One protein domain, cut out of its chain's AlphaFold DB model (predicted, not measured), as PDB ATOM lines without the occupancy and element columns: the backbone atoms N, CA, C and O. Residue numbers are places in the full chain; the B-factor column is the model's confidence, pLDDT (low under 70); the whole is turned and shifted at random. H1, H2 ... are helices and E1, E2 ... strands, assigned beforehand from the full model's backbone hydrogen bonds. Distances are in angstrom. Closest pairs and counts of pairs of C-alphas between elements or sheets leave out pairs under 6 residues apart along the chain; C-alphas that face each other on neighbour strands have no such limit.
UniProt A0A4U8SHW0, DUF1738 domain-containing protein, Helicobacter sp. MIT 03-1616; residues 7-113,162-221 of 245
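This is residues 7 to 113 and 162 to 221 of the 245 residues of the protein "DUF1738 domain-containing protein" of Helicobacter sp. MIT 03-1616 (UniProt A0A4U8SHW0). A small, strongly twisted sheet of three strands has the long helix H1 and the helix H3 side by side along one face, while the short helix H4 lies at the opposite face, beside the strands. H4 and H5 make one end of the domain and H6 the opposite end, where the last residues of H6, 219 to 220, touch the short helix H2, which sits nearer the middle of that length; residues 173 to 206, with no named element, run round the outside from the sheet to H6. The printed part has 167 residues with six named helices and three named strands, along the chain H1 H2 H3 E1 H4 H5 E2 E3 H6; the sheet's order is E1 E3 E2, antiparallel, and the class is mixed, helices and strands. The whole is compact, with a radius of gyration of the C-alphas of 15.9 A, and rounded, with spans of 44 by 43 by 32 A.

The helix H1, residues 13 to 33, begins at C-alpha 13 at (-3.712, 13.163, 76.624) and is 30.2 A long from first to last C-alpha. H2 is residues 45 to 50, 8.6 A, and H3 is residues 64 to 77, 20.4 A. The strand E1, residues 83 to 86, measures 10.7 A, and the helix H4, residues 87 to 92, follows it with no residue between, 8.5 A long. H5 is residues 99 to 104, 9.1 A. The strand E2, residues 108 to 113, measures 16.9 A. E3, residues 162 to 172, is the longest strand, 31.4 A, and begins at C-alpha 162 at (-3.017, 7.077, 83.187). The helix H6, residues 207 to 221, is 20.7 A long and ends at C-alpha 221 at (-0.178, 33.728, 94.734).

In the sheet, E3 is the inner strand and its pairing is staggered: it pairs with E2 over residues 165 to 170 and with E1 over residues 170 to 172. E3 and E2 are antiparallel at 154 degrees, with N 108 and O 170 at 2.8 A and N 166 and O 112 at 2.8 A, within hydrogen-bond range. E1 and E3 are antiparallel at 122 degrees, with N 85 and O 171 at 2.9 A. Residues 54 to 55 pair parallel with residues 83 to 84 of E1. E1, H4, H5 and E2 form a split strand-helix-strand unit, two strands running the same way with E3 between them, and its crossover is right-handed. H1 is on the sheet at a height of 10.1 A, over E3 and E2, along the strands at 15 degrees to E3 on the local plane. H3 is on the same face at a height of 8.7 A, over E3 and, only just, over E2, on which 3 of its C-alphas fall. H1 touches H3 with residues 24 to 31 alone, at a steep tilt of 39 degrees, the same way; their closest C-alphas are those of Ala 31 and Ser 72, 6.0 A. H4 is on the opposite face at a height of 6.2 A, over none of the strands, but only just: 2 of its C-alphas fall on E1. H5 is not on the sheet and is only just apart from H4, at 8.0 A. H6 touches H2 with residues 219 to 220 alone, about perpendicular at 79 degrees; the closest C-alphas are those of Ile 48 and Gln 220, 6.1 A. H3 and H6 are close but not clearly touching, the C-alphas of Gly 64 and Leu 217 being 6.5 A apart. In the six helices every O i to N i+4 pair is within hydrogen-bond range.

The two C-alphas farthest apart, those of Gly 94 and Glu 207, are 44.5 A from each other. Residues 114 to 161 are not printed, and C-alphas 113 and 162 are 10.1 A apart across this cut. The links H1 to H2, H2 to H3 and E3 to H6 are long. The mean pLDDT of the printed part is 93.4, and no printed residue is under 70.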
ATOM      1  N   LYS A   7     -14.054  12.272  68.055       88.88
ATOM      2  CA  LYS A   7     -14.811  12.759  69.224       88.88
ATOM      3  C   LYS A   7     -13.856  13.013  70.382       88.88
ATOM      4  O   LYS A   7     -12.941  12.233  70.596       88.88
ATOM      5  N   TRP A   8     -14.115  14.024  71.214       83.31
ATOM      6  CA  TRP A   8     -13.252  14.376  72.357       83.31
ATOM      7  C   TRP A   8     -12.882  13.191  73.271       83.31
ATOM      8  O   TRP A   8     -11.749  13.083  73.736       83.31
ATOM      9  N   ALA A   9     -13.820  12.265  73.490       84.81
ATOM     10  CA  ALA A   9     -13.591  11.062  74.290       84.81
ATOM     11  C   ALA A   9     -12.470  10.166  73.736       84.81
ATOM     12  O   ALA A   9     -11.801   9.488  74.506       84.81
ATOM     13  N   GLU A  10     -12.235  10.205  72.427       87.62
ATOM     14  CA  GLU A  10     -11.225   9.407  71.738       87.62
ATOM     15  C   GLU A  10      -9.840  10.080  71.796       87.62
ATOM     16  O   GLU A  10      -8.837   9.433  71.491       87.62
ATOM     17  N   TYR A  11      -9.757  11.380  72.127       88.38
ATOM     18  CA  TYR A  11      -8.499  12.137  72.102       88.38
ATOM     19  C   TYR A  11      -7.523  11.612  73.160       88.38
ATOM     20  O   TYR A  11      -7.910  11.406  74.316       88.38
ATOM     21  N   THR A  12      -6.251  11.472  72.782       90.75
ATOM     22  CA  THR A  12      -5.148  11.166  73.698       90.75
ATOM     23  C   THR A  12      -4.894  12.333  74.650       90.75
ATOM     24  O   THR A  12      -5.364  13.452  74.438       90.75
ATOM     25  N   HIS A  13      -4.118  12.098  75.709       90.06
ATOM     26  CA  HIS A  13      -3.712  13.163  76.624       90.06
ATOM     27  C   HIS A  13      -3.044  14.329  75.872       90.06
ATOM     28  O   HIS A  13      -3.368  15.492  76.110       90.06
ATOM     29  N   GLU A  14      -2.138  14.016  74.948       91.62
ATOM     30  CA  GLU A  14      -1.364  14.984  74.175       91.62
ATOM     31  C   GLU A  14      -2.257  15.807  73.248       91.62
ATOM     32  O   GLU A  14      -2.148  17.032  73.254       91.62
ATOM     33  N   GLU A  15      -3.185  15.169  72.528       93.06
ATOM     34  CA  GLU A  15      -4.129  15.861  71.642       93.06
ATOM     35  C   GLU A  15      -5.074  16.777  72.437       93.06
ATOM     36  O   GLU A  15      -5.365  17.903  72.026       93.06
ATOM     37  N   ARG A  16      -5.545  16.328  73.611       93.88
ATOM     38  CA  ARG A  16      -6.371  17.161  74.500       93.88
ATOM     39  C   ARG A  16      -5.592  18.363  75.014       93.88
ATOM     40  O   ARG A  16      -6.120  19.477  75.027       93.88
ATOM     41  N   ARG A  17      -4.340  18.146  75.425       92.31
ATOM     42  CA  ARG A  17      -3.437  19.204  75.886       92.31
ATOM     43  C   ARG A  17      -3.163  20.214  74.779       92.31
ATOM     44  O   ARG A  17      -3.287  21.406  75.021       92.31
ATOM     45  N   GLU A  18      -2.846  19.760  73.572       93.25
ATOM     46  CA  GLU A  18      -2.622  20.635  72.422       93.25
ATOM     47  C   GLU A  18      -3.880  21.444  72.076       93.25
ATOM     48  O   GLU A  18      -3.812  22.664  71.925       93.25
ATOM     49  N   SER A  19      -5.049  20.797  72.048       94.00
ATOM     50  CA  SER A  19      -6.328  21.477  71.827       94.00
ATOM     51  C   SER A  19      -6.582  22.577  72.866       94.00
ATOM     52  O   SER A  19      -6.943  23.704  72.509       94.00
ATOM     53  N   PHE A  20      -6.350  22.286  74.150       95.19
ATOM     54  CA  PHE A  20      -6.504  23.273  75.215       95.19
ATOM     55  C   PHE A  20      -5.458  24.393  75.133       95.19
ATOM     56  O   PHE A  20      -5.815  25.558  75.298       95.19
ATOM     57  N   ASN A  21      -4.201  24.076  74.815       95.12
ATOM     58  CA  ASN A  21      -3.135  25.065  74.642       95.12
ATOM     59  C   ASN A  21      -3.446  26.028  73.490       95.12
ATOM     60  O   ASN A  21      -3.294  27.236  73.655       95.12
ATOM     61  N   ASN A  22      -3.952  25.523  72.363       95.88
ATOM     62  CA  ASN A  22      -4.368  26.350  71.230       95.88
ATOM     63  C   ASN A  22      -5.545  27.263  71.594       95.88
ATOM     64  O   ASN A  22      -5.514  28.462  71.305       95.88
ATOM     65  N   TYR A  23      -6.550  26.727  72.297       96.81
ATOM     66  CA  TYR A  23      -7.645  27.525  72.852       96.81
ATOM     67  C   TYR A  23      -7.120  28.622  73.793       96.81
ATOM     68  O   TYR A  23      -7.510  29.785  73.673       96.81
ATOM     69  N   ALA A  24      -6.214  28.280  74.709       97.25
ATOM     70  CA  ALA A  24      -5.677  29.222  75.677       97.25
ATOM     71  C   ALA A  24      -4.834  30.314  75.006       97.25
ATOM     72  O   ALA A  24      -5.036  31.495  75.280       97.25
ATOM     73  N   LYS A  25      -3.952  29.940  74.070       97.25
ATOM     74  CA  LYS A  25      -3.146  30.867  73.267       97.25
ATOM     75  C   LYS A  25      -4.028  31.872  72.535       97.25
ATOM     76  O   LYS A  25      -3.769  33.071  72.607       97.25
ATOM     77  N   TYR A  26      -5.074  31.396  71.858       97.75
ATOM     78  CA  TYR A  26      -6.016  32.263  71.154       97.75
ATOM     79  C   TYR A  26      -6.652  33.281  72.108       97.75
ATOM     80  O   TYR A  26      -6.577  34.481  71.849       97.75
ATOM     81  N   ASN A  27      -7.211  32.827  73.233       98.12
ATOM     82  CA  ASN A  27      -7.877  33.709  74.193       98.12
ATOM     83  C   ASN A  27      -6.914  34.707  74.845       98.12
ATOM     84  O   ASN A  27      -7.272  35.869  75.015       98.12
ATOM     85  N   ILE A  28      -5.677  34.301  75.142       97.81
ATOM     86  CA  ILE A  28      -4.636  35.208  75.646       97.81
ATOM     87  C   ILE A  28      -4.324  36.298  74.617       97.81
ATOM     88  O   ILE A  28      -4.271  37.476  74.965       97.81
ATOM     89  N   ILE A  29      -4.165  35.936  73.340       97.62
ATOM     90  CA  ILE A  29      -3.925  36.912  72.268       97.62
ATOM     91  C   ILE A  29      -5.107  37.879  72.142       97.62
ATOM     92  O   ILE A  29      -4.883  39.084  72.014       97.62
ATOM     93  N   GLN A  30      -6.349  37.389  72.199       98.12
ATOM     94  CA  GLN A  30      -7.530  38.258  72.166       98.12
ATOM     95  C   GLN A  30      -7.578  39.192  73.376       98.12
ATOM     96  O   GLN A  30      -7.778  40.389  73.205       98.12
ATOM     97  N   ALA A  31      -7.297  38.689  74.578       98.12
ATOM     98  CA  ALA A  31      -7.281  39.506  75.787       98.12
ATOM     99  C   ALA A  31      -6.231  40.627  75.722       98.12
ATOM    100  O   ALA A  31      -6.476  41.750  76.164       98.12
ATOM    101  N   ILE A  32      -5.070  40.354  75.116       97.56
ATOM    102  CA  ILE A  32      -4.047  41.374  74.862       97.56
ATOM    103  C   ILE A  32      -4.554  42.412  73.852       97.56
ATOM    104  O   ILE A  32      -4.438  43.614  74.095       97.56
ATOM    105  N   LYS A  33      -5.126  41.966  72.726       97.50
ATOM    106  CA  LYS A  33      -5.647  42.856  71.672       97.50
ATOM    107  C   LYS A  33      -6.755  43.772  72.187       97.50
ATOM    108  O   LYS A  33      -6.743  44.959  71.886       97.50
ATOM    109  N   SER A  34      -7.661  43.235  72.997       97.44
ATOM    110  CA  SER A  34      -8.800  43.961  73.562       97.44
ATOM    111  C   SER A  34      -8.479  44.718  74.854       97.44
ATOM    112  O   SER A  34      -9.381  45.312  75.430       97.44
ATOM    113  N   GLN A  35      -7.223  44.719  75.319       97.31
ATOM    114  CA  GLN A  35      -6.807  45.366  76.575       97.31
ATOM    115  C   GLN A  35      -7.538  44.839  77.828       97.31
ATOM    116  O   GLN A  35      -7.692  45.556  78.816       97.31
ATOM    117  N   THR A  36      -7.965  43.575  77.809       97.31
ATOM    118  CA  THR A  36      -8.691  42.911  78.908       97.31
ATOM    119  C   THR A  36      -7.827  41.913  79.678       97.31
ATOM    120  O   THR A  36      -8.235  41.419  80.729       97.31
ATOM    121  N   ALA A  37      -6.613  41.626  79.202       97.38
ATOM    122  CA  ALA A  37      -5.670  40.775  79.920       97.38
ATOM    123  C   ALA A  37      -5.291  41.393  81.288       97.38
ATOM    124  O   ALA A  37      -4.862  42.551  81.343       97.38
ATOM    125  N   PRO A  38      -5.410  40.642  82.400       96.06
ATOM    126  CA  PRO A  38      -5.281  41.193  83.752       96.06
ATOM    127  C   PRO A  38      -3.878  41.711  84.095       96.06
ATOM    128  O   PRO A  38      -3.750  42.600  84.932       96.06
ATOM    129  N   TRP A  39      -2.838  41.221  83.414       95.88
ATOM    130  CA  TRP A  39      -1.443  41.628  83.618       95.88
ATOM    131  C   TRP A  39      -1.029  42.881  82.825       95.88
ATOM    132  O   TRP A  39       0.137  43.269  82.846       95.88
ATOM    133  N   LEU A  40      -1.940  43.526  82.086       95.69
ATOM    134  CA  LEU A  40      -1.592  44.722  81.307       95.69
ATOM    135  C   LEU A  40      -1.503  46.000  82.148       95.69
ATOM    136  O   LEU A  40      -0.921  46.984  81.693       95.69
ATOM    137  N   LYS A  41      -2.070  46.006  83.358       94.25
ATOM    138  CA  LYS A  41      -2.094  47.167  84.256       94.25
ATOM    139  C   LYS A  41      -1.509  46.805  85.614       94.25
ATOM    140  O   LYS A  41      -1.570  45.654  86.039       94.25
ATOM    141  N   ALA A  42      -0.932  47.800  86.284       96.56
ATOM    142  CA  ALA A  42      -0.529  47.650  87.674       96.56
ATOM    143  C   ALA A  42      -1.772  47.481  88.555       96.56
ATOM    144  O   ALA A  42      -2.795  48.115  88.298       96.56
ATOM    145  N   LYS A  43      -1.662  46.629  89.572       96.25
ATOM    146  CA  LYS A  43      -2.716  46.372  90.554       96.25
ATOM    147  C   LYS A  43      -2.090  46.205  91.933       96.25
ATOM    148  O   LYS A  43      -1.013  45.618  92.055       96.25
ATOM    149  N   SER A  44      -2.752  46.722  92.956       97.19
ATOM    150  CA  SER A  44      -2.472  46.399  94.356       97.19
ATOM    151  C   SER A  44      -2.751  44.921  94.652       97.19
ATOM    152  O   SER A  44      -3.419  44.232  93.875       97.19
ATOM    153  N   ALA A  45      -2.232  44.425  95.775       95.50
ATOM    154  CA  ALA A  45      -2.518  43.066  96.223       95.50
ATOM    155  C   ALA A  45      -4.025  42.873  96.455       95.50
ATOM    156  O   ALA A  45      -4.597  41.857  96.059       95.50
ATOM    157  N   GLU A  46      -4.676  43.883  97.032       94.81
ATOM    158  CA  GLU A  46      -6.099  43.911  97.350       94.81
ATOM    159  C   GLU A  46      -6.952  43.833  96.082       94.81
ATOM    160  O   GLU A  46      -7.862  43.010  96.008       94.81
ATOM    161  N   GLU A  47      -6.625  44.621  95.052       94.81
ATOM    162  CA  GLU A  47      -7.313  44.563  93.755       94.81
ATOM    163  C   GLU A  47      -7.168  43.188  93.095       94.81
ATOM    164  O   GLU A  47      -8.135  42.669  92.539       94.81
ATOM    165  N   ILE A  48      -5.982  42.572  93.173       94.94
ATOM    166  CA  ILE A  48      -5.745  41.230  92.621       94.94
ATOM    167  C   ILE A  48      -6.580  40.181  93.363       94.94
ATOM    168  O   ILE A  48      -7.185  39.323  92.717       94.94
ATOM    169  N   GLN A  49      -6.636  40.233  94.699       94.19
ATOM    170  CA  GLN A  49      -7.421  39.270  95.477       94.19
ATOM    171  C   GLN A  49      -8.932  39.488  95.322       94.19
ATOM    172  O   GLN A  49      -9.673  38.510  95.231       94.19
ATOM    173  N   ALA A  50      -9.397  40.737  95.220       92.81
ATOM    174  CA  ALA A  50     -10.815  41.061  95.048       92.81
ATOM    175  C   ALA A  50     -11.402  40.482  93.749       92.81
ATOM    176  O   ALA A  50     -12.551  40.033  93.721       92.81
ATOM    177  N   THR A  51     -10.605  40.447  92.678       92.31
ATOM    178  CA  THR A  51     -11.020  39.905  91.377       92.31
ATOM    179  C   THR A  51     -10.517  38.489  91.114       92.31
ATOM    180  O   THR A  51     -10.694  37.995  90.002       92.31
ATOM    181  N   ARG A  52      -9.897  37.820  92.097       96.06
ATOM    182  CA  ARG A  52      -9.302  36.491  91.908       96.06
ATOM    183  C   ARG A  52     -10.381  35.460  91.562       96.06
ATOM    184  O   ARG A  52     -11.288  35.256  92.367       96.06
ATOM    185  N   PRO A  53     -10.289  34.757  90.418       98.00
ATOM    186  CA  PRO A  53     -11.269  33.740  90.061       98.00
ATOM    187  C   PRO A  53     -11.289  32.581  91.061       98.00
ATOM    188  O   PRO A  53     -10.249  32.019  91.402       98.00
ATOM    189  N   PHE A  54     -12.476  32.157  91.480       98.25
ATOM    190  CA  PHE A  54     -12.688  31.027  92.378       98.25
ATOM    191  C   PHE A  54     -13.944  30.242  92.011       98.25
ATOM    192  O   PHE A  54     -14.860  30.725  91.342       98.25
ATOM    193  N   ASN A  55     -13.995  28.990  92.456       98.44
ATOM    194  CA  ASN A  55     -15.162  28.145  92.281       98.44
ATOM    195  C   ASN A  55     -16.230  28.500  93.325       98.44
ATOM    196  O   ASN A  55     -16.067  28.182  94.501       98.44
ATOM    197  N   ALA A  56     -17.355  29.071  92.900       97.94
ATOM    198  CA  ALA A  56     -18.404  29.574  93.788       97.94
ATOM    199  C   ALA A  56     -19.112  28.492  94.626       97.94
ATOM    200  O   ALA A  56     -19.750  28.802  95.624       97.94
ATOM    201  N   GLN A  57     -18.993  27.206  94.276       96.12
ATOM    202  CA  GLN A  57     -19.531  26.125  95.109       96.12
ATOM    203  C   GLN A  57     -18.581  25.756  96.264       96.12
ATOM    204  O   GLN A  57     -19.017  25.309  97.328       96.12
ATOM    205  N   THR A  58     -17.270  25.883  96.052       95.94
ATOM    206  CA  THR A  58     -16.252  25.386  96.994       95.94
ATOM    207  C   THR A  58     -15.455  26.486  97.684       95.94
ATOM    208  O   THR A  58     -14.877  26.203  98.728       95.94
ATOM    209  N   GLY A  59     -15.446  27.703  97.140       96.62
ATOM    210  CA  GLY A  59     -14.633  28.839  97.576       96.62
ATOM    211  C   GLY A  59     -13.159  28.752  97.163       96.62
ATOM    212  O   GLY A  59     -12.385  29.662  97.430       96.62
ATOM    213  N   LYS A  60     -12.735  27.663  96.510       96.19
ATOM    214  CA  LYS A  60     -11.331  27.459  96.125       96.19
ATOM    215  C   LYS A  60     -10.964  28.334  94.930       96.19
ATOM    216  O   LYS A  60     -11.663  28.290  93.917       96.19
ATOM    217  N   ALA A  61      -9.860  29.070  95.043       96.31
ATOM    218  CA  ALA A  61      -9.293  29.832  93.938       96.31
ATOM    219  C   ALA A  61      -8.936  28.923  92.753       96.31
ATOM    220  O   ALA A  61      -8.473  27.795  92.937       96.31
ATOM    221  N   TYR A  62      -9.135  29.432  91.541       95.88
ATOM    222  CA  TYR A  62      -8.464  28.910  90.360       95.88
ATOM    223  C   TYR A  62      -7.041  29.466  90.307       95.88
ATOM    224  O   TYR A  62      -6.757  30.547  90.821       95.88
ATOM    225  N   GLU A  63      -6.145  28.710  89.683       92.25
ATOM    226  CA  GLU A  63      -4.712  28.997  89.658       92.25
ATOM    227  C   GLU A  63      -4.167  28.873  88.231       92.25
ATOM    228  O   GLU A  63      -4.795  28.277  87.344       92.25
ATOM    229  N   GLY A  64      -2.986  29.452  88.011       93.31
ATOM    230  CA  GLY A  64      -2.248  29.324  86.762       93.31
ATOM    231  C   GLY A  64      -3.045  29.769  85.535       93.31
ATOM    232  O   GLY A  64      -3.755  30.774  85.552       93.31
ATOM    233  N   LEU A  65      -2.948  28.990  84.457       94.38
ATOM    234  CA  LEU A  65      -3.597  29.304  83.185       94.38
ATOM    235  C   LEU A  65      -5.126  29.408  83.293       94.38
ATOM    236  O   LEU A  65      -5.734  30.231  82.613       94.38
ATOM    237  N   ASN A  66      -5.756  28.624  84.172       96.81
ATOM    238  CA  ASN A  66      -7.198  28.713  84.389       96.81
ATOM    239  C   ASN A  66      -7.583  30.069  84.995       96.81
ATOM    240  O   ASN A  66      -8.540  30.681  84.527       96.81
ATOM    241  N   ALA A  67      -6.825  30.565  85.981       96.38
ATOM    242  CA  ALA A  67      -7.052  31.893  86.555       96.38
ATOM    243  C   ALA A  67      -6.920  32.991  85.489       96.38
ATOM    244  O   ALA A  67      -7.788  33.849  85.376       96.38
ATOM    245  N   ILE A  68      -5.887  32.903  84.648       97.06
ATOM    246  CA  ILE A  68      -5.649  33.838  83.541       97.06
ATOM    247  C   ILE A  68      -6.825  33.895  82.567       97.06
ATOM    248  O   ILE A  68      -7.282  34.986  82.220       97.06
ATOM    249  N   LEU A  69      -7.323  32.741  82.125       98.25
ATOM    250  CA  LEU A  69      -8.428  32.678  81.167       98.25
ATOM    251  C   LEU A  69      -9.722  33.241  81.762       98.25
ATOM    252  O   LEU A  69     -10.415  34.017  81.106       98.25
ATOM    253  N   LEU A  70     -10.025  32.878  83.010       98.69
ATOM    254  CA  LEU A  70     -11.224  33.341  83.705       98.69
ATOM    255  C   LEU A  70     -11.175  34.849  83.956       98.69
ATOM    256  O   LEU A  70     -12.116  35.551  83.604       98.69
ATOM    257  N   GLU A  71     -10.074  35.368  84.500       98.00
ATOM    258  CA  GLU A  71      -9.944  36.796  84.799       98.00
ATOM    259  C   GLU A  71      -9.919  37.653  83.520       98.00
ATOM    260  O   GLU A  71     -10.504  38.734  83.484       98.00
ATOM    261  N   SER A  72      -9.330  37.155  82.427       98.06
ATOM    262  CA  SER A  72      -9.388  37.844  81.128       98.06
ATOM    263  C   SER A  72     -10.827  37.985  80.620       98.06
ATOM    264  O   SER A  72     -11.222  39.062  80.172       98.06
ATOM    265  N   GLN A  73     -11.635  36.921  80.729       98.31
ATOM    266  CA  GLN A  73     -13.058  36.979  80.380       98.31
ATOM    267  C   GLN A  73     -13.832  37.889  81.341       98.31
ATOM    268  O   GLN A  73     -14.706  38.639  80.909       98.31
ATOM    269  N   GLN A  74     -13.507  37.847  82.634       97.81
ATOM    270  CA  GLN A  74     -14.108  38.695  83.661       97.81
ATOM    271  C   GLN A  74     -13.955  40.177  83.318       97.81
ATOM    272  O   GLN A  74     -14.945  40.906  83.272       97.81
ATOM    273  N   ASN A  75     -12.729  40.591  82.991       97.38
ATOM    274  CA  ASN A  75     -12.419  41.954  82.577       97.38
ATOM    275  C   ASN A  75     -13.125  42.318  81.266       97.38
ATOM    276  O   ASN A  75     -13.670  43.411  81.149       97.38
ATOM    277  N   ALA A  76     -13.157  41.401  80.291       97.81
ATOM    278  CA  ALA A  76     -13.829  41.629  79.013       97.81
ATOM    279  C   ALA A  76     -15.343  41.836  79.144       97.81
ATOM    280  O   ALA A  76     -15.938  42.530  78.322       97.81
ATOM    281  N   LYS A  77     -15.968  41.239  80.164       97.50
ATOM    282  CA  LYS A  77     -17.413  41.327  80.407       97.50
ATOM    283  C   LYS A  77     -17.795  42.300  81.521       97.50
ATOM    284  O   LYS A  77     -18.982  42.477  81.774       97.50
ATOM    285  N   GLY A  78     -16.820  42.920  82.188       96.50
ATOM    286  CA  GLY A  78     -17.073  43.824  83.312       96.50
ATOM    287  C   GLY A  78     -17.713  43.127  84.519       96.50
ATOM    288  O   GLY A  78     -18.501  43.736  85.245       96.50
ATOM    289  N   TYR A  79     -17.418  41.844  84.731       96.75
ATOM    290  CA  TYR A  79     -17.898  41.116  85.904       96.75
ATOM    291  C   TYR A  79     -17.198  41.621  87.174       96.75
ATOM    292  O   TYR A  79     -15.982  41.806  87.202       96.75
ATOM    293  N   GLN A  80     -17.982  41.842  88.230       92.56
ATOM    294  CA  GLN A  80     -17.547  42.579  89.425       92.56
ATOM    295  C   GLN A  80     -16.778  41.730  90.447       92.56
ATOM    296  O   GLN A  80     -16.141  42.277  91.339       92.56
ATOM    297  N   ASN A  81     -16.842  40.402  90.352       94.94
ATOM    298  CA  ASN A  81     -16.136  39.495  91.253       94.94
ATOM    299  C   ASN A  81     -15.618  38.263  90.498       94.94
ATOM    300  O   ASN A  81     -15.885  38.084  89.312       94.94
ATOM    301  N   GLY A  82     -14.852  37.426  91.198       97.06
ATOM    302  CA  GLY A  82     -14.267  36.204  90.653       97.06
ATOM    303  C   GLY A  82     -15.130  34.949  90.781       97.06
ATOM    304  O   GLY A  82     -14.569  33.859  90.830       97.06
ATOM    305  N   ALA A  83     -16.457  35.038  90.893       98.06
ATOM    306  CA  ALA A  83     -17.287  33.873  91.202       98.06
ATOM    307  C   ALA A  83     -17.670  33.072  89.943       98.06
ATOM    308  O   ALA A  83     -18.579  33.443  89.192       98.06
ATOM    309  N   TRP A  84     -17.029  31.915  89.753       98.69
ATOM    310  CA  TRP A  84     -17.246  31.019  88.611       98.69
ATOM    311  C   TRP A  84     -17.851  29.677  89.024       98.69
ATOM    312  O   TRP A  84     -17.548  29.127  90.084       98.69
ATOM    313  N   ILE A  85     -18.702  29.107  88.170       98.44
ATOM    314  CA  ILE A  85     -19.411  27.857  88.453       98.44
ATOM    315  C   ILE A  85     -19.672  27.054  87.174       98.44
ATOM    316  O   ILE A  85     -19.896  27.614  86.106       98.44
ATOM    317  N   THR A  86     -19.659  25.721  87.252       98.19
ATOM    318  CA  THR A  86     -20.120  24.891  86.120       98.19
ATOM    319  C   THR A  86     -21.649  24.831  86.085       98.19
ATOM    320  O   THR A  86     -22.306  24.900  87.125       98.19
ATOM    321  N   ALA A  87     -22.236  24.580  84.912       96.12
ATOM    322  CA  ALA A  87     -23.683  24.370  84.792       96.12
ATOM    323  C   ALA A  87     -24.193  23.233  85.703       96.12
ATOM    324  O   ALA A  87     -25.237  23.353  86.343       96.12
ATOM    325  N   LYS A  88     -23.415  22.147  85.832       92.94
ATOM    326  CA  LYS A  88     -23.731  21.024  86.728       92.94
ATOM    327  C   LYS A  88     -23.801  21.467  88.190       92.94
ATOM    328  O   LYS A  88     -24.726  21.080  88.899       92.94
ATOM    329  N   GLN A  89     -22.840  22.270  88.640       95.00
ATOM    330  CA  GLN A  89     -22.820  22.794  90.007       95.00
ATOM    331  C   GLN A  89     -23.961  23.788  90.243       95.00
ATOM    332  O   GLN A  89     -24.622  23.703  91.272       95.00
ATOM    333  N   ALA A  90     -24.247  24.672  89.286       95.06
ATOM    334  CA  ALA A  90     -25.374  25.597  89.378       95.06
ATOM    335  C   ALA A  90     -26.706  24.845  89.526       95.06
ATOM    336  O   ALA A  90     -27.483  25.130  90.440       95.06
ATOM    337  N   ASN A  91     -26.934  23.820  88.697       91.06
ATOM    338  CA  ASN A  91     -28.133  22.985  88.782       91.06
ATOM    339  C   ASN A  91     -28.211  22.216  90.106       91.06
ATOM    340  O   ASN A  91     -29.270  22.147  90.726       91.06
ATOM    341  N   PHE A  92     -27.078  21.704  90.598       87.25
ATOM    342  CA  PHE A  92     -27.001  21.085  91.922       87.25
ATOM    343  C   PHE A  92     -27.393  22.056  93.052       87.25
ATOM    344  O   PHE A  92     -28.007  21.652  94.038       87.25
ATOM    345  N   LEU A  93     -27.088  23.350  92.909       87.00
ATOM    346  CA  LEU A  93     -27.479  24.385  93.870       87.00
ATOM    347  C   LEU A  93     -28.937  24.855  93.720       87.00
ATOM    348  O   LEU A  93     -29.426  25.606  94.569       87.00
ATOM    349  N   GLY A  94     -29.670  24.331  92.737       83.94
ATOM    350  CA  GLY A  94     -31.096  24.577  92.533       83.94
ATOM    351  C   GLY A  94     -31.428  25.405  91.295       83.94
ATOM    352  O   GLY A  94     -32.610  25.637  91.051       83.94
ATOM    353  N   ALA A  95     -30.429  25.811  90.502       90.12
ATOM    354  CA  ALA A  95     -30.701  26.363  89.180       90.12
ATOM    355  C   ALA A  95     -31.349  25.296  88.277       90.12
ATOM    356  O   ALA A  95     -31.251  24.089  88.514       90.12
ATOM    357  N   ARG A  96     -32.029  25.746  87.225       89.38
ATOM    358  CA  ARG A  96     -32.614  24.872  86.199       89.38
ATOM    359  C   ARG A  96     -32.214  25.376  84.823       89.38
ATOM    360  O   ARG A  96     -33.056  25.827  84.057       89.38
ATOM    361  N   LEU A  97     -30.910  25.347  84.561       92.19
ATOM    362  CA  LEU A  97     -30.342  25.820  83.305       92.19
ATOM    363  C   LEU A  97     -30.824  24.952  82.146       92.19
ATOM    364  O   LEU A  97     -30.568  23.745  82.118       92.19
ATOM    365  N   THR A  98     -31.507  25.574  81.193       93.06
ATOM    366  CA  THR A  98     -31.910  24.937  79.940       93.06
ATOM    367  C   THR A  98     -30.777  24.995  78.919       93.06
ATOM    368  O   THR A  98     -29.871  25.826  79.007       93.06
ATOM    369  N   SER A  99     -30.839  24.132  77.904       90.81
ATOM    370  CA  SER A  99     -29.891  24.174  76.786       90.81
ATOM    371  C   SER A  99     -29.893  25.524  76.068       90.81
ATOM    372  O   SER A  99     -28.853  25.937  75.572       90.81
ATOM    373  N   GLU A 100     -31.034  26.215  76.020       93.00
ATOM    374  CA  GLU A 100     -31.138  27.524  75.375       93.00
ATOM    375  C   GLU A 100     -30.458  28.621  76.199       93.00
ATOM    376  O   GLU A 100     -29.676  29.397  75.659       93.00
ATOM    377  N   GLN A 101     -30.645  28.613  77.522       92.94
ATOM    378  CA  GLN A 101     -29.929  29.528  78.413       92.94
ATOM    379  C   GLN A 101     -28.414  29.342  78.291       92.94
ATOM    380  O   GLN A 101     -27.686  30.316  78.144       92.94
ATOM    381  N   LEU A 102     -27.934  28.094  78.265       93.81
ATOM    382  CA  LEU A 102     -26.501  27.812  78.137       93.81
ATOM    383  C   LEU A 102     -25.890  28.328  76.827       93.81
ATOM    384  O   LEU A 102     -24.720  28.694  76.831       93.81
ATOM    385  N   LYS A 103     -26.648  28.377  75.723       93.44
ATOM    386  CA  LYS A 103     -26.161  28.925  74.442       93.44
ATOM    387  C   LYS A 103     -26.012  30.446  74.458       93.44
ATOM    388  O   LYS A 103     -25.195  30.975  73.716       93.44
ATOM    389  N   GLN A 104     -26.816  31.131  75.268       94.56
ATOM    390  CA  GLN A 104     -26.771  32.587  75.424       94.56
ATOM    391  C   GLN A 104     -25.702  33.027  76.430       94.56
ATOM    392  O   GLN A 104     -25.331  34.197  76.475       94.56
ATOM    393  N   MET A 105     -25.216  32.093  77.247       95.81
ATOM    394  CA  MET A 105     -24.176  32.336  78.233       95.81
ATOM    395  C   MET A 105     -22.783  32.200  77.619       95.81
ATOM    396  O   MET A 105     -22.491  31.296  76.837       95.81
ATOM    397  N   GLU A 106     -21.875  33.053  78.069       96.50
ATOM    398  CA  GLU A 106     -20.478  33.022  77.672       96.50
ATOM    399  C   GLU A 106     -19.649  32.291  78.722       96.50
ATOM    400  O   GLU A 106     -19.341  32.814  79.802       96.50
ATOM    401  N   GLY A 107     -19.316  31.045  78.396       97.31
ATOM    402  CA  GLY A 107     -18.510  30.177  79.236       97.31
ATOM    403  C   GLY A 107     -17.024  30.218  78.892       97.31
ATOM    404  O   GLY A 107     -16.633  30.381  77.739       97.31
ATOM    405  N   VAL A 108     -16.187  29.990  79.898       98.50
ATOM    406  CA  VAL A 108     -14.738  29.831  79.754       98.50
ATOM    407  C   VAL A 108     -14.391  28.364  79.940       98.50
ATOM    408  O   VAL A 108     -14.689  27.766  80.977       98.50
ATOM    409  N   LYS A 109     -13.731  27.776  78.944       98.19
ATOM    410  CA  LYS A 109     -13.160  26.436  79.071       98.19
ATOM    411  C   LYS A 109     -11.915  26.489  79.956       98.19
ATOM    412  O   LYS A 109     -10.997  27.259  79.687       98.19
ATOM    413  N   ILE A 110     -11.871  25.632  80.967       97.56
ATOM    414  CA  ILE A 110     -10.701  25.377  81.814       97.56
ATOM    415  C   ILE A 110     -10.257  23.925  81.673       97.56
ATOM    416  O   ILE A 110     -11.049  23.080  81.249       97.56
ATOM    417  N   SER A 111      -9.018  23.624  82.060       95.50
ATOM    418  CA  SER A 111      -8.510  22.250  82.108       95.50
ATOM    419  C   SER A 111      -8.273  21.762  83.532       95.50
ATOM    420  O   SER A 111      -8.062  22.544  84.459       95.50
ATOM    421  N   TYR A 112      -8.317  20.447  83.706       94.19
ATOM    422  CA  TYR A 112      -7.926  19.760  84.929       94.19
ATOM    423  C   TYR A 112      -7.417  18.357  84.596       94.19
ATOM    424  O   TYR A 112      -7.728  17.803  83.543       94.19
ATOM    425  N   ILE A 113      -6.636  17.768  85.499       93.50
ATOM    426  CA  ILE A 113      -6.194  16.383  85.353       93.50
ATOM    427  C   ILE A 113      -7.263  15.461  85.933       93.50
ATOM    428  O   ILE A 113      -7.598  15.536  87.115       93.50
ATOM    429  N   LYS A 162      -3.860   5.877  83.216       90.88
ATOM    430  CA  LYS A 162      -3.017   7.077  83.187       90.88
ATOM    431  C   LYS A 162      -3.879   8.329  83.376       90.88
ATOM    432  O   LYS A 162      -4.987   8.370  82.835       90.88
ATOM    433  N   PRO A 163      -3.385   9.365  84.075       91.00
ATOM    434  CA  PRO A 163      -4.078  10.643  84.160       91.00
ATOM    435  C   PRO A 163      -4.241  11.293  82.782       91.00
ATOM    436  O   PRO A 163      -3.292  11.380  82.000       91.00
ATOM    437  N   ILE A 164      -5.433  11.811  82.495       91.88
ATOM    438  CA  ILE A 164      -5.725  12.506  81.236       91.88
ATOM    439  C   ILE A 164      -6.092  13.958  81.510       91.88
ATOM    440  O   ILE A 164      -6.748  14.266  82.506       91.88
ATOM    441  N   LEU A 165      -5.679  14.865  80.624       93.69
ATOM    442  CA  LEU A 165      -6.206  16.222  80.650       93.69
ATOM    443  C   LEU A 165      -7.681  16.172  80.244       93.69
ATOM    444  O   LEU A 165      -8.057  15.533  79.264       93.69
ATOM    445  N   GLU A 166      -8.526  16.833  81.013       94.62
ATOM    446  CA  GLU A 166      -9.940  17.002  80.725       94.62
ATOM    447  C   GLU A 166     -10.275  18.486  80.771       94.62
ATOM    448  O   GLU A 166      -9.555  19.282  81.379       94.62
ATOM    449  N   THR A 167     -11.357  18.871  80.105       96.19
ATOM    450  CA  THR A 167     -11.830  20.249  80.125       96.19
ATOM    451  C   THR A 167     -13.256  20.343  80.631       96.19
ATOM    452  O   THR A 167     -14.060  19.422  80.513       96.19
ATOM    453  N   THR A 168     -13.580  21.482  81.226       96.69
ATOM    454  CA  THR A 168     -14.954  21.824  81.576       96.69
ATOM    455  C   THR A 168     -15.192  23.301  81.327       96.69
ATOM    456  O   THR A 168     -14.248  24.090  81.293       96.69
ATOM    457  N   THR A 169     -16.453  23.672  81.147       98.19
ATOM    458  CA  THR A 169     -16.848  25.063  80.935       98.19
ATOM    459  C   THR A 169     -17.387  25.645  82.231       98.19
ATOM    460  O   THR A 169     -18.305  25.094  82.848       98.19
ATOM    461  N   LEU A 170     -16.817  26.777  82.625       98.56
ATOM    462  CA  LEU A 170     -17.289  27.597  83.727       98.56
ATOM    463  C   LEU A 170     -18.041  28.805  83.201       98.56
ATOM    464  O   LEU A 170     -17.660  29.397  82.199       98.56
ATOM    465  N   TYR A 171     -19.065  29.202  83.935       98.50
ATOM    466  CA  TYR A 171     -19.834  30.407  83.697       98.50
ATOM    467  C   TYR A 171     -19.704  31.308  84.912       98.50
ATOM    468  O   TYR A 171     -19.618  30.832  86.049       98.50
ATOM    469  N   HIS A 172     -19.682  32.611  84.672       98.38
ATOM    470  CA  HIS A 172     -19.716  33.563  85.767       98.38
ATOM    471  C   HIS A 172     -21.100  33.517  86.424       98.38
ATOM    472  O   HIS A 172     -22.117  33.441  85.733       98.38
ATOM    473  N   THR A 173     -21.152  33.550  87.753       97.50
ATOM    474  CA  THR A 173     -22.406  33.386  88.512       97.50
ATOM    475  C   THR A 173     -23.462  34.444  88.181       97.50
ATOM    476  O   THR A 173     -24.648  34.124  88.181       97.50
ATOM    477  N   SER A 174     -23.056  35.663  87.804       96.31
ATOM    478  CA  SER A 174     -23.982  36.734  87.385       96.31
ATOM    479  C   SER A 174     -24.784  36.411  86.120       96.31
ATOM    480  O   SER A 174     -25.819  37.025  85.888       96.31
ATOM    481  N   GLN A 175     -24.340  35.444  85.308       96.94
ATOM    482  CA  GLN A 175     -25.070  34.993  84.120       96.94
ATOM    483  C   GLN A 175     -26.238  34.052  84.467       96.94
ATOM    484  O   GLN A 175     -26.973  33.633  83.577       96.94
ATOM    485  N   ILE A 176     -26.405  33.681  85.743       95.75
ATOM    486  CA  ILE A 176     -27.398  32.700  86.195       95.75
ATOM    487  C   ILE A 176     -28.320  33.347  87.239       95.75
ATOM    488  O   ILE A 176     -28.143  33.127  88.437       95.75
ATOM    489  N   PRO A 177     -29.355  34.101  86.820       89.56
ATOM    490  CA  PRO A 177     -30.261  34.778  87.753       89.56
ATOM    491  C   PRO A 177     -31.021  33.827  88.690       89.56
ATOM    492  O   PRO A 177     -31.402  34.206  89.789       89.56
ATOM    493  N   SER A 178     -31.231  32.574  88.270       89.81
ATOM    494  CA  SER A 178     -31.910  31.547  89.078       89.81
ATOM    495  C   SER A 178     -31.022  30.906  90.154       89.81
ATOM    496  O   SER A 178     -31.486  30.038  90.897       89.81
ATOM    497  N   LEU A 179     -29.743  31.282  90.231       91.50
ATOM    498  CA  LEU A 179     -28.810  30.725  91.200       91.50
ATOM    499  C   LEU A 179     -29.090  31.302  92.591       91.50
ATOM    500  O   LEU A 179     -29.034  32.513  92.796       91.50
ATOM    501  N   ASN A 180     -29.351  30.423  93.559       87.88
ATOM    502  CA  ASN A 180     -29.490  30.823  94.956       87.88
ATOM    503  C   ASN A 180     -28.124  31.289  95.495       87.88
ATOM    504  O   ASN A 180     -27.209  30.475  95.647       87.88
ATOM    505  N   GLN A 181     -28.016  32.591  95.776       87.88
ATOM    506  CA  GLN A 181     -26.781  33.246  96.209       87.88
ATOM    507  C   GLN A 181     -26.336  32.801  97.611       87.88
ATOM    508  O   GLN A 181     -25.142  32.629  97.831       87.88
ATOM    509  N   ASP A 182     -27.269  32.490  98.517       90.38
ATOM    510  CA  ASP A 182     -26.974  32.063  99.898       90.38
ATOM    511  C   ASP A 182     -26.224  30.725  99.963       90.38
ATOM    512  O   ASP A 182     -25.604  30.377 100.967       90.38
ATOM    513  N   LYS A 183     -26.288  29.934  98.886       90.31
ATOM    514  CA  LYS A 183     -25.564  28.661  98.776       90.31
ATOM    515  C   LYS A 183     -24.163  28.807  98.187       90.31
ATOM    516  O   LYS A 183     -23.440  27.807  98.127       90.31
ATOM    517  N   LEU A 184     -23.803  29.993  97.703       94.12
ATOM    518  CA  LEU A 184     -22.476  30.255  97.169       94.12
ATOM    519  C   LEU A 184     -21.494  30.496  98.308       94.12
ATOM    520  O   LEU A 184     -21.823  31.029  99.364       94.12
ATOM    521  N   LYS A 185     -20.262  30.060  98.087       96.19
ATOM    522  CA  LYS A 185     -19.146  30.316  98.986       96.19
ATOM    523  C   LYS A 185     -18.336  31.476  98.454       96.19
ATOM    524  O   LYS A 185     -18.163  31.591  97.247       96.19
ATOM    525  N   ASN A 186     -17.775  32.259  99.363       95.44
ATOM    526  CA  ASN A 186     -16.783  33.270  99.027       95.44
ATOM    527  C   ASN A 186     -15.408  32.637  98.783       95.44
ATOM    528  O   ASN A 186     -15.172  31.477  99.141       95.44
ATOM    529  N   LEU A 187     -14.507  33.419  98.186       95.44
ATOM    530  CA  LEU A 187     -13.097  33.066  98.062       95.44
ATOM    531  C   LEU A 187     -12.530  32.702  99.443       95.44
ATOM    532  O   LEU A 187     -12.599  33.482 100.390       95.44
ATOM    533  N   ILE A 188     -11.966  31.504  99.543       93.62
ATOM    534  CA  ILE A 188     -11.244  31.047 100.725       93.62
ATOM    535  C   ILE A 188      -9.826  31.596 100.632       93.62
ATOM    536  O   ILE A 188      -9.103  31.274  99.685       93.62
ATOM    537  N   SER A 189      -9.436  32.395 101.627       86.62
ATOM    538  CA  SER A 189      -8.052  32.843 101.770       86.62
ATOM    539  C   SER A 189      -7.127  31.637 101.936       86.62
ATOM    540  O   SER A 189      -7.461  30.665 102.618       86.62
ATOM    541  N   ARG A 190      -5.973  31.690 101.278       82.38
ATOM    542  CA  ARG A 190      -4.938  30.659 101.335       82.38
ATOM    543  C   ARG A 190      -3.610  31.308 101.663       82.38
ATOM    544  O   ARG A 190      -3.402  32.477 101.356       82.38
ATOM    545  N   GLU A 191      -2.722  30.529 102.261       83.12
ATOM    546  CA  GLU A 191      -1.333  30.942 102.403       83.12
ATOM    547  C   GLU A 191      -0.686  31.113 101.023       83.12
ATOM    548  O   GLU A 191      -1.073  30.410 100.078       83.12
ATOM    549  N   PRO A 192       0.290  32.028 100.900       82.50
ATOM    550  CA  PRO A 192       1.086  32.156  99.699       82.50
ATOM    551  C   PRO A 192       1.694  30.834  99.239       82.50
ATOM    552  O   PRO A 192       2.170  30.036 100.045       82.50
ATOM    553  N   GLN A 193       1.690  30.601  97.927       80.31
ATOM    554  CA  GLN A 193       2.231  29.380  97.332       80.31
ATOM    555  C   GLN A 193       3.193  29.698  96.197       80.31
ATOM    556  O   GLN A 193       3.003  30.660  95.447       80.31
ATOM    557  N   GLU A 194       4.207  28.850  96.032       78.88
ATOM    558  CA  GLU A 194       5.076  28.934  94.869       78.88
ATOM    559  C   GLU A 194       4.314  28.585  93.592       78.88
ATOM    560  O   GLU A 194       3.652  27.552  93.471       78.88
ATOM    561  N   VAL A 195       4.453  29.454  92.598       81.19
ATOM    562  CA  VAL A 195       3.889  29.239  91.271       81.19
ATOM    563  C   VAL A 195       4.943  28.574  90.402       81.19
ATOM    564  O   VAL A 195       6.006  29.148  90.156       81.19
ATOM    565  N   SER A 196       4.630  27.384  89.882       79.94
ATOM    566  CA  SER A 196       5.512  26.713  88.928       79.94
ATOM    567  C   SER A 196       5.754  27.608  87.702       79.94
ATOM    568  O   SER A 196       4.795  28.008  87.036       79.94
ATOM    569  N   PRO A 197       7.018  27.883  87.329       72.31
ATOM    570  CA  PRO A 197       7.313  28.721  86.167       72.31
ATOM    571  C   PRO A 197       6.953  28.037  84.839       72.31
ATOM    572  O   PRO A 197       6.921  28.681  83.794       72.31
ATOM    573  N   HIS A 198       6.654  26.733  84.872       76.06
ATOM    574  CA  HIS A 198       6.377  25.909  83.698       76.06
ATOM    575  C   HIS A 198       4.888  25.844  83.331       76.06
ATOM    576  O   HIS A 198       4.541  25.158  82.372       76.06
ATOM    577  N   ILE A 199       4.006  26.554  84.047       77.94
ATOM    578  CA  ILE A 199       2.549  26.546  83.803       77.94
ATOM    579  C   ILE A 199       2.195  26.961  82.368       77.94
ATOM    580  O   ILE A 199       1.197  26.497  81.821       77.94
ATOM    581  N   LEU A 200       3.013  27.821  81.755       83.81
ATOM    582  CA  LEU A 200       2.787  28.339  80.404       83.81
ATOM    583  C   LEU A 200       3.599  27.613  79.326       83.81
ATOM    584  O   LEU A 200       3.453  27.903  78.135       83.81
ATOM    585  N   LYS A 201       4.442  26.651  79.724       80.00
ATOM    586  CA  LYS A 201       5.307  25.928  78.796       80.00
ATOM    587  C   LYS A 201       4.447  25.195  77.767       80.00
ATOM    588  O   LYS A 201       3.480  24.518  78.108       80.00
ATOM    589  N   ASN A 202       4.838  25.298  76.498       83.56
ATOM    590  CA  ASN A 202       4.145  24.703  75.348       83.56
ATOM    591  C   ASN A 202       2.798  25.354  74.973       83.56
ATOM    592  O   ASN A 202       2.079  24.790  74.148       83.56
ATOM    593  N   ILE A 203       2.441  26.526  75.519       90.12
ATOM    594  CA  ILE A 203       1.340  27.335  74.957       90.12
ATOM    595  C   ILE A 203       1.808  28.025  73.666       90.12
ATOM    596  O   ILE A 203       1.013  28.258  72.760       90.12
ATOM    597  N   GLY A 204       3.107  28.325  73.555       91.50
ATOM    598  CA  GLY A 204       3.697  28.976  72.386       91.50
ATOM    599  C   GLY A 204       3.417  30.478  72.357       91.50
ATOM    600  O   GLY A 204       3.029  31.009  71.312       91.50
ATOM    601  N   LEU A 205       3.545  31.134  73.513       93.12
ATOM    602  CA  LEU A 205       3.496  32.589  73.655       93.12
ATOM    603  C   LEU A 205       4.907  33.169  73.461       93.12
ATOM    604  O   LEU A 205       5.891  32.438  73.397       93.12
ATOM    605  N   THR A 206       5.023  34.493  73.336       93.19
ATOM    606  CA  THR A 206       6.348  35.131  73.339       93.19
ATOM    607  C   THR A 206       6.942  35.099  74.744       93.19
ATOM    608  O   THR A 206       6.200  35.233  75.717       93.19
ATOM    609  N   GLU A 207       8.269  35.026  74.859       91.81
ATOM    610  CA  GLU A 207       8.967  35.025  76.154       91.81
ATOM    611  C   GLU A 207       8.546  36.208  77.043       91.81
ATOM    612  O   GLU A 207       8.265  36.045  78.227       91.81
ATOM    613  N   TYR A 208       8.410  37.402  76.456       92.62
ATOM    614  CA  TYR A 208       7.920  38.584  77.166       92.62
ATOM    615  C   TYR A 208       6.521  38.372  77.766       92.62
ATOM    616  O   TYR A 208       6.282  38.731  78.918       92.62
ATOM    617  N   THR A 209       5.605  37.775  76.999       93.75
ATOM    618  CA  THR A 209       4.233  37.510  77.454       93.75
ATOM    619  C   THR A 209       4.225  36.453  78.553       93.75
ATOM    620  O   THR A 209       3.571  36.642  79.576       93.75
ATOM    621  N   GLU A 210       4.990  35.370  78.387       93.88
ATOM    622  CA  GLU A 210       5.121  34.327  79.410       93.88
ATOM    623  C   GLU A 210       5.683  34.898  80.714       93.88
ATOM    624  O   GLU A 210       5.135  34.654  81.788       93.88
ATOM    625  N   LYS A 211       6.724  35.736  80.630       92.88
ATOM    626  CA  LYS A 211       7.329  36.390  81.794       92.88
ATOM    627  C   LYS A 211       6.359  37.350  82.485       92.88
ATOM    628  O   LYS A 211       6.282  37.350  83.711       92.88
ATOM    629  N   GLN A 212       5.592  38.139  81.727       93.94
ATOM    630  CA  GLN A 212       4.569  39.017  82.303       93.94
ATOM    631  C   GLN A 212       3.486  38.237  83.051       93.94
ATOM    632  O   GLN A 212       3.166  38.598  84.185       93.94
ATOM    633  N   ILE A 213       2.953  37.174  82.441       95.56
ATOM    634  CA  ILE A 213       1.915  36.337  83.052       95.56
ATOM    635  C   ILE A 213       2.466  35.626  84.291       95.56
ATOM    636  O   ILE A 213       1.814  35.628  85.331       95.56
ATOM    637  N   ASN A 214       3.677  35.067  84.227       94.31
ATOM    638  CA  ASN A 214       4.306  34.413  85.375       94.31
ATOM    639  C   ASN A 214       4.518  35.383  86.546       94.31
ATOM    640  O   ASN A 214       4.230  35.026  87.686       94.31
ATOM    641  N   ASN A 215       4.962  36.616  86.286       94.62
ATOM    642  CA  ASN A 215       5.086  37.637  87.329       94.62
ATOM    643  C   ASN A 215       3.724  38.002  87.937       94.62
ATOM    644  O   ASN A 215       3.621  38.174  89.148       94.62
ATOM    645  N   TYR A 216       2.678  38.085  87.113       96.12
ATOM    646  CA  TYR A 216       1.322  38.350  87.587       96.12
ATOM    647  C   TYR A 216       0.789  37.218  88.470       96.12
ATOM    648  O   TYR A 216       0.265  37.464  89.551       96.12
ATOM    649  N   LEU A 217       0.976  35.965  88.047       94.94
ATOM    650  CA  LEU A 217       0.571  34.797  88.824       94.94
ATOM    651  C   LEU A 217       1.327  34.700  90.151       94.94
ATOM    652  O   LEU A 217       0.719  34.352  91.159       94.94
ATOM    653  N   LYS A 218       2.619  35.048  90.175       94.12
ATOM    654  CA  LYS A 218       3.395  35.150  91.419       94.12
ATOM    655  C   LYS A 218       2.824  36.208  92.353       94.12
ATOM    656  O   LYS A 218       2.613  35.896  93.513       94.12
ATOM    657  N   ALA A 219       2.494  37.398  91.852       94.81
ATOM    658  CA  ALA A 219       1.854  38.431  92.668       94.81
ATOM    659  C   ALA A 219       0.484  37.973  93.210       94.81
ATOM    660  O   ALA A 219       0.181  38.148  94.389       94.81
ATOM    661  N   GLN A 220      -0.320  37.298  92.381       94.00
ATOM    662  CA  GLN A 220      -1.603  36.723  92.796       94.00
ATOM    663  C   GLN A 220      -1.446  35.643  93.872       94.00
ATOM    664  O   GLN A 220      -2.248  35.601  94.806       94.00
ATOM    665  N   ALA A 221      -0.445  34.771  93.753       92.19
ATOM    666  CA  ALA A 221      -0.178  33.728  94.734       92.19
ATOM    667  C   ALA A 221       0.485  34.274  96.006       92.19
ATOM    668  O   ALA A 221       0.158  33.803  97.083       92.19
TER     669      ALA A 221